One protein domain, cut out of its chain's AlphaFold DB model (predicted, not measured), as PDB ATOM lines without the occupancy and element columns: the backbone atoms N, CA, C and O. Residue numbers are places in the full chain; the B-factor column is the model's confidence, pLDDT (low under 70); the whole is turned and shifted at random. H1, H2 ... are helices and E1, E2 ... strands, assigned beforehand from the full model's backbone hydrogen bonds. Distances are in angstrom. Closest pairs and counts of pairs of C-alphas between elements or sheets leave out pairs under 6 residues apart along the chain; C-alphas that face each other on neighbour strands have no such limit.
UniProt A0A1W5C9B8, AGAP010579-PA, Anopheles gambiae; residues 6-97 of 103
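This is residues 6 to 97 of the 103 residues of the protein "AGAP010579-PA" of Anopheles gambiae (UniProt A0A1W5C9B8). There is little regular structure: a small antiparallel sheet, order E1 - E2 - E3, with long loops around it and a tail, residues 81 to 97, that sticks out free. Of 92 printed residues, 31 are in named elements, class mixed: E1 E2 H1 E3 H2 H3. The whole is loose, radius of gyration of the C-alphas 17.7 A, and flat, spanning 51 by 43 by 20 A.

E2, residues 14 to 21, 20.2 A, bends by 55 degrees at residue 17. E1, residues 6 to 11, 15.8 A, begins at (2.338, -39.089, -114.877); E3 is residues 47 to 50. H1 is residues 27 to 30, H2 52 to 55, H3 92 to 96, its last C-alpha at (7.621, -65.618, -126.110).

E1 and E2 form a hairpin; N 16 and O 9 are 2.9 A apart. Antiparallel E2 and E3 have N 48 and O 20 at 2.8 A. H2 only grazes the sheet, with residues 52 to 53; H1 and H3 are not on it. H3 has 0 of 1 O i to N i+4 pairs within hydrogen-bond range, 2 of 2 i+3; H1 and H2 are too short for an i+4 pair.

The printed part has no cut. The links H1 to E3 and H2 to H3 are long. Residues 95 to 97 have pLDDT under 70.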
ATOM      1  N   THR A   6       2.108 -40.471-115.275       98.38
ATOM      2  CA  THR A   6       2.338 -39.089-114.877       98.38
ATOM      3  C   THR A   6       2.621 -38.246-116.105       98.38
ATOM      4  O   THR A   6       3.287 -38.682-117.043       98.38
ATOM      5  N   TYR A   7       2.123 -37.018-116.086       98.31
ATOM      6  CA  TYR A   7       2.431 -36.001-117.082       98.31
ATOM      7  C   TYR A   7       2.856 -34.751-116.330       98.31
ATOM      8  O   TYR A   7       2.255 -34.407-115.315       98.31
ATOM      9  N   CYS A   8       3.882 -34.061-116.800       97.62
ATOM     10  CA  CYS A   8       4.365 -32.866-116.124       97.62
ATOM     11  C   CYS A   8       5.031 -31.901-117.097       97.62
ATOM     12  O   CYS A   8       5.485 -32.303-118.171       97.62
ATOM     13  N   ARG A   9       5.159 -30.637-116.682       96.81
ATOM     14  CA  ARG A   9       6.061 -29.673-117.322       96.81
ATOM     15  C   ARG A   9       7.171 -29.301-116.351       96.81
ATOM     16  O   ARG A   9       6.951 -28.535-115.415       96.81
ATOM     17  N   TRP A  10       8.343 -29.876-116.595       94.56
ATOM     18  CA  TRP A  10       9.567 -29.616-115.848       94.56
ATOM     19  C   TRP A  10      10.409 -28.533-116.529       94.56
ATOM     20  O   TRP A  10      10.502 -28.499-117.759       94.56
ATOM     21  N   THR A  11      11.017 -27.670-115.720       92.50
ATOM     22  CA  THR A  11      12.049 -26.700-116.102       92.50
ATOM     23  C   THR A  11      13.171 -26.719-115.049       92.50
ATOM     24  O   THR A  11      12.969 -27.273-113.964       92.50
ATOM     25  N   PRO A  12      14.348 -26.122-115.317       89.31
ATOM     26  CA  PRO A  12      15.416 -26.007-114.318       89.31
ATOM     27  C   PRO A  12      14.991 -25.302-113.018       89.31
ATOM     28  O   PRO A  12      15.557 -25.570-111.964       89.31
ATOM     29  N   GLU A  13      13.988 -24.422-113.081       87.75
ATOM     30  CA  GLU A  13      13.439 -23.695-111.930       87.75
ATOM     31  C   GLU A  13      12.450 -24.531-111.098       87.75
ATOM     32  O   GLU A  13      12.232 -24.237-109.923       87.75
ATOM     33  N   GLY A  14      11.845 -25.571-111.684       90.31
ATOM     34  CA  GLY A  14      10.921 -26.468-110.993       90.31
ATOM     35  C   GLY A  14       9.819 -27.044-111.885       90.31
ATOM     36  O   GLY A  14       9.906 -27.068-113.113       90.31
ATOM     37  N   LEU A  15       8.748 -27.536-111.259       95.69
ATOM     38  CA  LEU A  15       7.600 -28.128-111.955       95.69
ATOM     39  C   LEU A  15       6.454 -27.122-112.069       95.69
ATOM     40  O   LEU A  15       5.866 -26.722-111.071       95.69
ATOM     41  N   GLN A  16       6.061 -26.749-113.282       97.00
ATOM     42  CA  GLN A  16       4.950 -25.803-113.475       97.00
ATOM     43  C   GLN A  16       3.579 -26.439-113.273       97.00
ATOM     44  O   GLN A  16       2.612 -25.757-112.944       97.00
ATOM     45  N   TRP A  17       3.486 -27.745-113.498       97.88
ATOM     46  CA  TRP A  17       2.322 -28.558-113.181       97.88
ATOM     47  C   TRP A  17       2.716 -30.031-113.193       97.88
ATOM     48  O   TRP A  17       3.657 -30.441-113.884       97.88
ATOM     49  N   PHE A  18       1.956 -30.825-112.450       98.25
ATOM     50  CA  PHE A  18       2.095 -32.272-112.416       98.25
ATOM     51  C   PHE A  18       0.711 -32.917-112.421       98.25
ATOM     52  O   PHE A  18      -0.183 -32.488-111.700       98.25
ATOM     53  N   LEU A  19       0.524 -33.949-113.233       98.69
ATOM     54  CA  LEU A  19      -0.706 -34.715-113.350       98.69
ATOM     55  C   LEU A  19      -0.410 -36.173-113.020       98.69
ATOM     56  O   LEU A  19       0.383 -36.811-113.710       98.69
ATOM     57  N   LEU A  20      -1.104 -36.702-112.016       98.62
ATOM     58  CA  LEU A  20      -1.167 -38.130-111.718       98.62
ATOM     59  C   LEU A  20      -2.504 -38.672-112.225       98.62
ATOM     60  O   LEU A  20      -3.548 -38.140-111.852       98.62
ATOM     61  N   THR A  21      -2.493 -39.701-113.071       98.81
ATOM     62  CA  THR A  21      -3.710 -40.165-113.758       98.81
ATOM     63  C   THR A  21      -3.701 -41.672-114.025       98.81
ATOM     64  O   THR A  21      -2.661 -42.328-113.949       98.81
ATOM     65  N   SER A  22      -4.868 -42.235-114.343       98.62
ATOM     66  CA  SER A  22      -4.996 -43.572-114.932       98.62
ATOM     67  C   SER A  22      -4.678 -43.591-116.435       98.62
ATOM     68  O   SER A  22      -4.261 -44.630-116.956       98.62
ATOM     69  N   ALA A  23      -4.798 -42.440-117.109       98.56
ATOM     70  CA  ALA A  23      -4.680 -42.309-118.557       98.56
ATOM     71  C   ALA A  23      -3.274 -42.656-119.071       98.56
ATOM     72  O   ALA A  23      -2.301 -41.952-118.805       98.56
ATOM     73  N   ASN A  24      -3.175 -43.720-119.871       98.25
ATOM     74  CA  ASN A  24      -1.981 -44.026-120.665       98.25
ATOM     75  C   ASN A  24      -1.831 -43.070-121.860       98.25
ATOM     76  O   ASN A  24      -2.787 -42.412-122.277       98.25
ATOM     77  N   PHE A  25      -0.655 -43.074-122.500       97.56
ATOM     78  CA  PHE A  25      -0.420 -42.340-123.747       97.56
ATOM     79  C   PHE A  25      -1.135 -43.005-124.935       97.56
ATOM     80  O   PHE A  25      -0.554 -43.756-125.715       97.56
ATOM     81  N   SER A  26      -2.440 -42.760-125.039       97.44
ATOM     82  CA  SER A  26      -3.308 -43.353-126.052       97.44
ATOM     83  C   SER A  26      -4.434 -42.403-126.452       97.44
ATOM     84  O   SER A  26      -4.919 -41.605-125.648       97.44
ATOM     85  N   LYS A  27      -4.897 -42.539-127.699       97.44
ATOM     86  CA  LYS A  27      -6.062 -41.800-128.209       97.44
ATOM     87  C   LYS A  27      -7.354 -42.169-127.481       97.44
ATOM     88  O   LYS A  27      -8.241 -41.340-127.385       97.44
ATOM     89  N   SER A  28      -7.483 -43.400-126.988       96.88
ATOM     90  CA  SER A  28      -8.683 -43.821-126.259       96.88
ATOM     91  C   SER A  28      -8.822 -43.108-124.915       96.88
ATOM     92  O   SER A  28      -9.939 -42.749-124.551       96.88
ATOM     93  N   ALA A  29      -7.699 -42.873-124.225       98.12
ATOM     94  CA  ALA A  29      -7.652 -42.193-122.933       98.12
ATOM     95  C   ALA A  29      -7.776 -40.665-123.052       98.12
ATOM     96  O   ALA A  29      -8.554 -40.051-122.334       98.12
ATOM     97  N   TRP A  30      -7.031 -40.048-123.976       97.81
ATOM     98  CA  TRP A  30      -6.960 -38.581-124.112       97.81
ATOM     99  C   TRP A  30      -7.936 -37.986-125.123       97.81
ATOM    100  O   TRP A  30      -8.193 -36.784-125.137       97.81
ATOM    101  N   GLY A  31      -8.476 -38.846-125.971       96.75
ATOM    102  CA  GLY A  31      -9.363 -38.496-127.051       96.75
ATOM    103  C   GLY A  31      -8.662 -38.098-128.345       96.75
ATOM    104  O   GLY A  31      -7.445 -37.923-128.430       96.75
ATOM    105  N   ILE A  32      -9.466 -37.995-129.399       96.38
ATOM    106  CA  ILE A  32      -9.047 -37.515-130.715       96.38
ATOM    107  C   ILE A  32     -10.133 -36.625-131.314       96.38
ATOM    108  O   ILE A  32     -11.308 -36.996-131.337       96.38
ATOM    109  N   THR A  33      -9.729 -35.465-131.827       94.56
ATOM    110  CA  THR A  33     -10.614 -34.597-132.609       94.56
ATOM    111  C   THR A  33     -10.775 -35.168-134.013       94.56
ATOM    112  O   THR A  33      -9.781 -35.456-134.684       94.56
ATOM    113  N   ARG A  34     -12.019 -35.344-134.465       86.94
ATOM    114  CA  ARG A  34     -12.332 -35.806-135.828       86.94
ATOM    115  C   ARG A  34     -12.822 -34.650-136.706       86.94
ATOM    116  O   ARG A  34     -12.838 -33.495-136.289       86.94
ATOM    117  N   TYR A  35     -13.161 -34.957-137.959       81.75
ATOM    118  CA  TYR A  35     -13.557 -33.983-138.987       81.75
ATOM    119  C   TYR A  35     -14.731 -33.075-138.585       81.75
ATOM    120  O   TYR A  35     -14.842 -31.953-139.069       81.75
ATOM    121  N   ASP A  36     -15.580 -33.539-137.675       85.62
ATOM    122  CA  ASP A  36     -16.719 -32.819-137.105       85.62
ATOM    123  C   ASP A  36     -16.347 -31.864-135.956       85.62
ATOM    124  O   ASP A  36     -17.225 -31.227-135.379       85.62
ATOM    125  N   LYS A  37     -15.052 -31.738-135.630       85.31
ATOM    126  CA  LYS A  37     -14.518 -30.950-134.506       85.31
ATOM    127  C   LYS A  37     -14.988 -31.433-133.128       85.31
ATOM    128  O   LYS A  37     -14.780 -30.721-132.145       85.31
ATOM    129  N   LEU A  38     -15.570 -32.629-133.033       93.25
ATOM    130  CA  LEU A  38     -15.919 -33.237-131.754       93.25
ATOM    131  C   LEU A  38     -14.719 -33.999-131.182       93.25
ATOM    132  O   LEU A  38     -13.938 -34.612-131.915       93.25
ATOM    133  N   LEU A  39     -14.580 -33.951-129.855       95.19
ATOM    134  CA  LEU A  39     -13.582 -34.713-129.111       95.19
ATOM    135  C   LEU A  39     -14.164 -36.079-128.740       95.19
ATOM    136  O   LEU A  39     -15.094 -36.168-127.940       95.19
ATOM    137  N   TYR A  40     -13.596 -37.142-129.303       95.19
ATOM    138  CA  TYR A  40     -14.011 -38.515-129.025       95.19
ATOM    139  C   TYR A  40     -13.105 -39.153-127.981       95.19
ATOM    140  O   TYR A  40     -11.923 -39.323-128.263       95.19
ATOM    141  N   ILE A  41     -13.662 -39.547-126.833       96.94
ATOM    142  CA  ILE A  41     -12.968 -40.244-125.739       96.94
ATOM    143  C   ILE A  41     -13.614 -41.623-125.560       96.94
ATOM    144  O   ILE A  41     -14.838 -41.719-125.500       96.94
ATOM    145  N   ASN A  42     -12.801 -42.680-125.487       96.69
ATOM    146  CA  ASN A  42     -13.291 -44.067-125.461       96.69
ATOM    147  C   ASN A  42     -13.126 -44.756-124.100       96.69
ATOM    148  O   ASN A  42     -13.715 -45.814-123.889       96.69
ATOM    149  N   ASN A  43     -12.330 -44.185-123.195       97.81
ATOM    150  CA  ASN A  43     -12.063 -44.754-121.879       97.81
ATOM    151  C   ASN A  43     -12.569 -43.833-120.767       97.81
ATOM    152  O   ASN A  43     -12.531 -42.610-120.890       97.81
ATOM    153  N   TYR A  44     -12.963 -44.437-119.648       98.19
ATOM    154  CA  TYR A  44     -13.117 -43.723-118.387       98.19
ATOM    155  C   TYR A  44     -11.751 -43.615-117.725       98.19
ATOM    156  O   TYR A  44     -11.147 -44.626-117.376       98.19
ATOM    157  N   GLU A  45     -11.273 -42.392-117.560       98.50
ATOM    158  CA  GLU A  45      -9.990 -42.102-116.934       98.50
ATOM    159  C   GLU A  45     -10.193 -41.033-115.858       98.50
ATOM    160  O   GLU A  45     -11.070 -40.174-115.977       98.50
ATOM    161  N   ALA A  46      -9.379 -41.074-114.809       98.56
ATOM    162  CA  ALA A  46      -9.402 -40.084-113.742       98.56
ATOM    163  C   ALA A  46      -7.979 -39.731-113.310       98.56
ATOM    164  O   ALA A  46      -7.067 -40.558-113.352       98.56
ATOM    165  N   GLY A  47      -7.799 -38.493-112.862       98.44
ATOM    166  CA  GLY A  47      -6.520 -38.010-112.372       98.44
ATOM    167  C   GLY A  47      -6.657 -36.761-111.516       98.44
ATOM    168  O   GLY A  47      -7.721 -36.147-111.445       98.44
ATOM    169  N   VAL A  48      -5.557 -36.394-110.870       98.31
ATOM    170  CA  VAL A  48      -5.428 -35.206-110.025       98.31
ATOM    171  C   VAL A  48      -4.323 -34.311-110.574       98.31
ATOM    172  O   VAL A  48      -3.196 -34.758-110.808       98.31
ATOM    173  N   LEU A  49      -4.666 -33.045-110.814       98.44
ATOM    174  CA  LEU A  49      -3.755 -32.032-111.336       98.44
ATOM    175  C   LEU A  49      -3.249 -31.151-110.190       98.44
ATOM    176  O   LEU A  49      -4.027 -30.475-109.519       98.44
ATOM    177  N   PHE A  50      -1.935 -31.129-110.011       97.94
ATOM    178  CA  PHE A  50      -1.230 -30.288-109.057       97.94
ATOM    179  C   PHE A  50      -0.794 -29.006-109.768       97.94
ATOM    180  O   PHE A  50       0.038 -29.040-110.679       97.94
ATOM    181  N   LEU A  51      -1.372 -27.876-109.357       97.75
ATOM    182  CA  LEU A  51      -1.043 -26.548-109.872       97.75
ATOM    183  C   LEU A  51      -0.409 -25.710-108.755       97.75
ATOM    184  O   LEU A  51      -1.076 -25.469-107.741       97.75
ATOM    185  N   PRO A  52       0.831 -25.213-108.925       96.44
ATOM    186  CA  PRO A  52       1.535 -24.476-107.877       96.44
ATOM    187  C   PRO A  52       0.787 -23.206-107.473       96.44
ATOM    188  O   PRO A  52       0.698 -22.889-106.285       96.44
ATOM    189  N   LYS A  53       0.123 -22.550-108.433       96.50
ATOM    190  CA  LYS A  53      -0.657 -21.344-108.160       96.50
ATOM    191  C   LYS A  53      -1.855 -21.592-107.243       96.50
ATOM    192  O   LYS A  53      -2.185 -20.731-106.438       96.50
ATOM    193  N   ILE A  54      -2.482 -22.765-107.347       96.38
ATOM    194  CA  ILE A  54      -3.650 -23.137-106.534       96.38
ATOM    195  C   ILE A  54      -3.211 -23.664-105.167       96.38
ATOM    196  O   ILE A  54      -3.819 -23.328-104.157       96.38
ATOM    197  N   MET A  55      -2.165 -24.488-105.130       93.69
ATOM    198  CA  MET A  55      -1.756 -25.182-103.907       93.69
ATOM    199  C   MET A  55      -0.875 -24.332-102.992       93.69
ATOM    200  O   MET A  55      -0.985 -24.436-101.774       93.69
ATOM    201  N   LEU A  56       0.017 -23.528-103.578       94.31
ATOM    202  CA  LEU A  56       1.106 -22.843-102.872       94.31
ATOM    203  C   LEU A  56       1.090 -21.315-103.085       94.31
ATOM    204  O   LEU A  56       1.795 -20.592-102.386       94.31
ATOM    205  N   ASN A  57       0.282 -20.818-104.034       95.00
ATOM    206  CA  ASN A  57       0.354 -19.450-104.568       95.00
ATOM    207  C   ASN A  57       1.746 -19.096-105.139       95.00
ATOM    208  O   ASN A  57       2.167 -17.943-105.093       95.00
ATOM    209  N   GLU A  58       2.427 -20.093-105.703       94.56
ATOM    210  CA  GLU A  58       3.743 -19.982-106.348       94.56
ATOM    211  C   GLU A  58       3.641 -20.255-107.856       94.56
ATOM    212  O   GLU A  58       2.622 -20.760-108.339       94.56
ATOM    213  N   ASP A  59       4.713 -19.970-108.597       94.56
ATOM    214  CA  ASP A  59       4.796 -20.261-110.037       94.56
ATOM    215  C   ASP A  59       5.266 -21.698-110.335       94.56
ATOM    216  O   ASP A  59       4.963 -22.242-111.399       94.56
ATOM    217  N   PHE A  60       5.958 -22.339-109.385       96.06
ATOM    218  CA  PHE A  60       6.521 -23.683-109.528       96.06
ATOM    219  C   PHE A  60       6.277 -24.536-108.279       96.06
ATOM    220  O   PHE A  60       6.301 -24.046-107.150       96.06
ATOM    221  N   LEU A  61       6.062 -25.835-108.480       95.25
ATOM    222  CA  LEU A  61       6.162 -26.840-107.431       95.25
ATOM    223  C   LEU A  61       7.662 -27.046-107.144       95.25
ATOM    224  O   LEU A  61       8.437 -27.251-108.089       95.25
ATOM    225  N   PRO A  62       8.083 -26.965-105.872       93.44
ATOM    226  CA  PRO A  62       9.492 -26.976-105.496       93.44
ATOM    227  C   PRO A  62      10.124 -28.344-105.764       93.44
ATOM    228  O   PRO A  62       9.646 -29.356-105.264       93.44
ATOM    229  N   MET A  63      11.221 -28.378-106.519       92.56
ATOM    230  CA  MET A  63      11.996 -29.608-106.740       92.56
ATOM    231  C   MET A  63      13.041 -29.864-105.654       92.56
ATOM    232  O   MET A  63      13.581 -30.956-105.601       92.56
ATOM    233  N   GLU A  64      13.269 -28.897-104.767       91.00
ATOM    234  CA  GLU A  64      14.130 -28.989-103.588       91.00
ATOM    235  C   GLU A  64      13.448 -28.271-102.411       91.00
ATOM    236  O   GLU A  64      12.643 -27.360-102.642       91.00
ATOM    237  N   PRO A  65      13.739 -28.630-101.147       88.06
ATOM    238  CA  PRO A  65      13.190 -27.926 -99.993       88.06
ATOM    239  C   PRO A  65      13.619 -26.451 -99.989       88.06
ATOM    240  O   PRO A  65      14.804 -26.138 -99.930       88.06
ATOM    241  N   ASN A  66      12.654 -25.529-100.003       85.31
ATOM    242  CA  ASN A  66      12.923 -24.084-100.064       85.31
ATOM    243  C   ASN A  66      12.569 -23.340 -98.761       85.31
ATOM    244  O   ASN A  66      12.373 -22.126 -98.761       85.31
ATOM    245  N   GLY A  67      12.430 -24.070 -97.647       87.69
ATOM    246  CA  GLY A  67      12.067 -23.546 -96.322       87.69
ATOM    247  C   GLY A  67      10.592 -23.154 -96.158       87.69
ATOM    248  O   GLY A  67      10.069 -23.228 -95.049       87.69
ATOM    249  N   LYS A  68       9.903 -22.790 -97.247       91.25
ATOM    250  CA  LYS A  68       8.473 -22.436 -97.253       91.25
ATOM    251  C   LYS A  68       7.578 -23.643 -97.531       91.25
ATOM    252  O   LYS A  68       6.531 -23.803 -96.907       91.25
ATOM    253  N   HIS A  69       7.992 -24.484 -98.471       91.12
ATOM    254  CA  HIS A  69       7.250 -25.649 -98.924       91.12
ATOM    255  C   HIS A  69       8.168 -26.878 -98.963       91.12
ATOM    256  O   HIS A  69       9.361 -26.749 -99.261       91.12
ATOM    257  N   PRO A  70       7.638 -28.072 -98.646       91.75
ATOM    258  CA  PRO A  70       8.391 -29.303 -98.828       91.75
ATOM    259  C   PRO A  70       8.634 -29.551-100.319       91.75
ATOM    260  O   PRO A  70       7.854 -29.104-101.159       91.75
ATOM    261  N   GLN A  71       9.688 -30.302-100.627       93.75
ATOM    262  CA  GLN A  71       9.962 -30.798-101.973       93.75
ATOM    263  C   GLN A  71       8.756 -31.573-102.530       93.75
ATOM    264  O   GLN A  71       8.127 -32.367-101.825       93.75
ATOM    265  N   PHE A  72       8.441 -31.357-103.805       94.88
ATOM    266  CA  PHE A  72       7.441 -32.129-104.524       94.88
ATOM    267  C   PHE A  72       7.935 -33.575-104.701       94.88
ATOM    268  O   PHE A  72       9.046 -33.772-105.196       94.88
ATOM    269  N   PRO A  73       7.140 -34.596-104.330       94.88
ATOM    270  CA  PRO A  73       7.575 -35.991-104.340       94.88
ATOM    271  C   PRO A  73       7.573 -36.563-105.765       94.88
ATOM    272  O   PRO A  73       6.681 -37.319-106.156       94.88
ATOM    273  N   MET A  74       8.565 -36.173-106.565       95.31
ATOM    274  CA  MET A  74       8.728 -36.649-107.934       95.31
ATOM    275  C   MET A  74       9.041 -38.161-107.939       95.31
ATOM    276  O   MET A  74       9.980 -38.580-107.266       95.31
ATOM    277  N   PRO A  75       8.287 -39.006-108.673       96.00
ATOM    278  CA  PRO A  75       8.429 -40.466-108.581       96.00
ATOM    279  C   PRO A  75       9.585 -41.053-109.412       96.00
ATOM    280  O   PRO A  75       9.762 -42.271-109.424       96.00
ATOM    281  N   TYR A  76      10.322 -40.220-110.146       95.31
ATOM    282  CA  TYR A  76      11.486 -40.591-110.952       95.31
ATOM    283  C   TYR A  76      12.428 -39.396-111.110       95.31
ATOM    284  O   TYR A  76      12.027 -38.247-110.917       95.31
ATOM    285  N   ASP A  77      13.664 -39.686-111.504       93.81
ATOM    286  CA  ASP A  77      14.717 -38.687-111.654       93.81
ATOM    287  C   ASP A  77      14.464 -37.744-112.841       93.81
ATOM    288  O   ASP A  77      13.948 -38.138-113.894       93.81
ATOM    289  N   VAL A  78      14.860 -36.481-112.672       92.94
ATOM    290  CA  VAL A  78      14.877 -35.456-113.722       92.94
ATOM    291  C   VAL A  78      16.259 -34.781-113.765       92.94
ATOM    292  O   VAL A  78      16.836 -34.544-112.705       92.94
ATOM    293  N   PRO A  79      16.809 -34.450-114.951       93.12
ATOM    294  CA  PRO A  79      16.207 -34.599-116.277       93.12
ATOM    295  C   PRO A  79      16.098 -36.065-116.718       93.12
ATOM    296  O   PRO A  79      16.907 -36.907-116.340       93.12
ATOM    297  N   ILE A  80      15.092 -36.363-117.544       93.62
ATOM    298  CA  ILE A  80      14.930 -37.705-118.115       93.62
ATOM    299  C   ILE A  80      16.107 -38.047-119.035       93.62
ATOM    300  O   ILE A  80      16.582 -37.205-119.800       93.62
ATOM    301  N   MET A  81      16.553 -39.300-118.979       95.81
ATOM    302  CA  MET A  81      17.663 -39.789-119.791       95.81
ATOM    303  C   MET A  81      17.147 -40.372-121.118       95.81
ATOM    304  O   MET A  81      16.282 -41.253-121.095       95.81
ATOM    305  N   PRO A  82      17.651 -39.913-122.280       96.94
ATOM    306  CA  PRO A  82      17.364 -40.549-123.560       96.94
ATOM    307  C   PRO A  82      17.870 -41.991-123.592       96.94
ATOM    308  O   PRO A  82      18.865 -42.325-122.952       96.94
ATOM    309  N   TYR A  83      17.213 -42.826-124.390       97.56
ATOM    310  CA  TYR A  83      17.663 -44.192-124.644       97.56
ATOM    311  C   TYR A  83      19.050 -44.176-125.299       97.56
ATOM    312  O   TYR A  83      19.313 -43.372-126.200       97.56
ATOM    313  N   ALA A  84      19.935 -45.073-124.862       97.81
ATOM    314  CA  ALA A  84      21.210 -45.304-125.518       97.81
ATOM    315  C   ALA A  84      20.991 -45.951-126.901       97.81
ATOM    316  O   ALA A  84      19.950 -46.561-127.145       97.81
ATOM    317  N   PRO A  85      21.979 -45.910-127.815       97.69
ATOM    318  CA  PRO A  85      21.811 -46.433-129.176       97.69
ATOM    319  C   PRO A  85      21.431 -47.920-129.284       97.69
ATOM    320  O   PRO A  85      20.984 -48.351-130.343       97.69
ATOM    321  N   LYS A  86      21.650 -48.710-128.227       97.00
ATOM    322  CA  LYS A  86      21.320 -50.143-128.172       97.00
ATOM    323  C   LYS A  86      20.062 -50.444-127.355       97.00
ATOM    324  O   LYS A  86      19.647 -51.598-127.315       97.00
ATOM    325  N   ASP A  87      19.481 -49.441-126.702       96.31
ATOM    326  CA  ASP A  87      18.302 -49.638-125.874       96.31
ATOM    327  C   ASP A  87      17.070 -49.812-126.758       96.31
ATOM    328  O   ASP A  87      16.859 -49.088-127.735       96.31
ATOM    329  N   THR A  88      16.215 -50.754-126.380       94.44
ATOM    330  CA  THR A  88      14.930 -50.987-127.036       94.44
ATOM    331  C   THR A  88      13.801 -50.871-126.023       94.44
ATOM    332  O   THR A  88      13.962 -51.311-124.881       94.44
ATOM    333  N   PRO A  89      12.634 -50.324-126.410       94.00
ATOM    334  CA  PRO A  89      11.484 -50.316-125.522       94.00
ATOM    335  C   PRO A  89      11.076 -51.752-125.196       94.00
ATOM    336  O   PRO A  89      11.101 -52.634-126.056       94.00
ATOM    337  N   PHE A  90      10.655 -51.978-123.955       92.00
ATOM    338  CA  PHE A  90      10.060 -53.253-123.582       92.00
ATOM    339  C   PHE A  90       8.815 -53.521-124.438       92.00
ATOM    340  O   PHE A  90       7.889 -52.709-124.481       92.00
ATOM    341  N   PHE A  91       8.775 -54.683-125.086       91.69
ATOM    342  CA  PHE A  91       7.637 -55.139-125.872       91.69
ATOM    343  C   PHE A  91       7.254 -56.539-125.416       91.69
ATOM    344  O   PHE A  91       8.024 -57.487-125.549       91.69
ATOM    345  N   ILE A  92       6.043 -56.658-124.870       87.62
ATOM    346  CA  ILE A  92       5.564 -57.863-124.177       87.62
ATOM    347  C   ILE A  92       5.679 -59.142-125.024       87.62
ATOM    348  O   ILE A  92       5.891 -60.218-124.479       87.62
ATOM    349  N   ASN A  93       5.592 -59.038-126.354       84.25
ATOM    350  CA  ASN A  93       5.657 -60.203-127.237       84.25
ATOM    351  C   ASN A  93       7.071 -60.792-127.383       84.25
ATOM    352  O   ASN A  93       7.176 -61.935-127.819       84.25
ATOM    353  N   TYR A  94       8.137 -60.074-127.005       73.44
ATOM    354  CA  TYR A  94       9.493 -60.643-126.978       73.44
ATOM    355  C   TYR A  94       9.679 -61.683-125.867       73.44
ATOM    356  O   TYR A  94      10.582 -62.503-125.950       73.44
ATOM    357  N   LEU A  95       8.792 -61.725-124.868       67.00
ATOM    358  CA  LEU A  95       8.843 -62.750-123.821       67.00
ATOM    359  C   LEU A  95       8.551 -64.165-124.340       67.00
ATOM    360  O   LEU A  95       8.829 -65.131-123.645       67.00
ATOM    361  N   ARG A  96       7.986 -64.309-125.548       59.00
ATOM    362  CA  ARG A  96       7.621 -65.618-126.110       59.00
ATOM    363  C   ARG A  96       8.743 -66.316-126.877       59.00
ATOM    364  O   ARG A  96       8.567 -67.477-127.214       59.00
ATOM    365  N   SER A  97       9.850 -65.639-127.194       56.41
ATOM    366  CA  SER A  97      10.903 -66.224-128.037       56.41
ATOM    367  C   SER A  97      11.992 -66.977-127.272       56.41
ATOM    368  O   SER A  97      12.723 -67.726-127.902       56.41
TER     369      SER A  97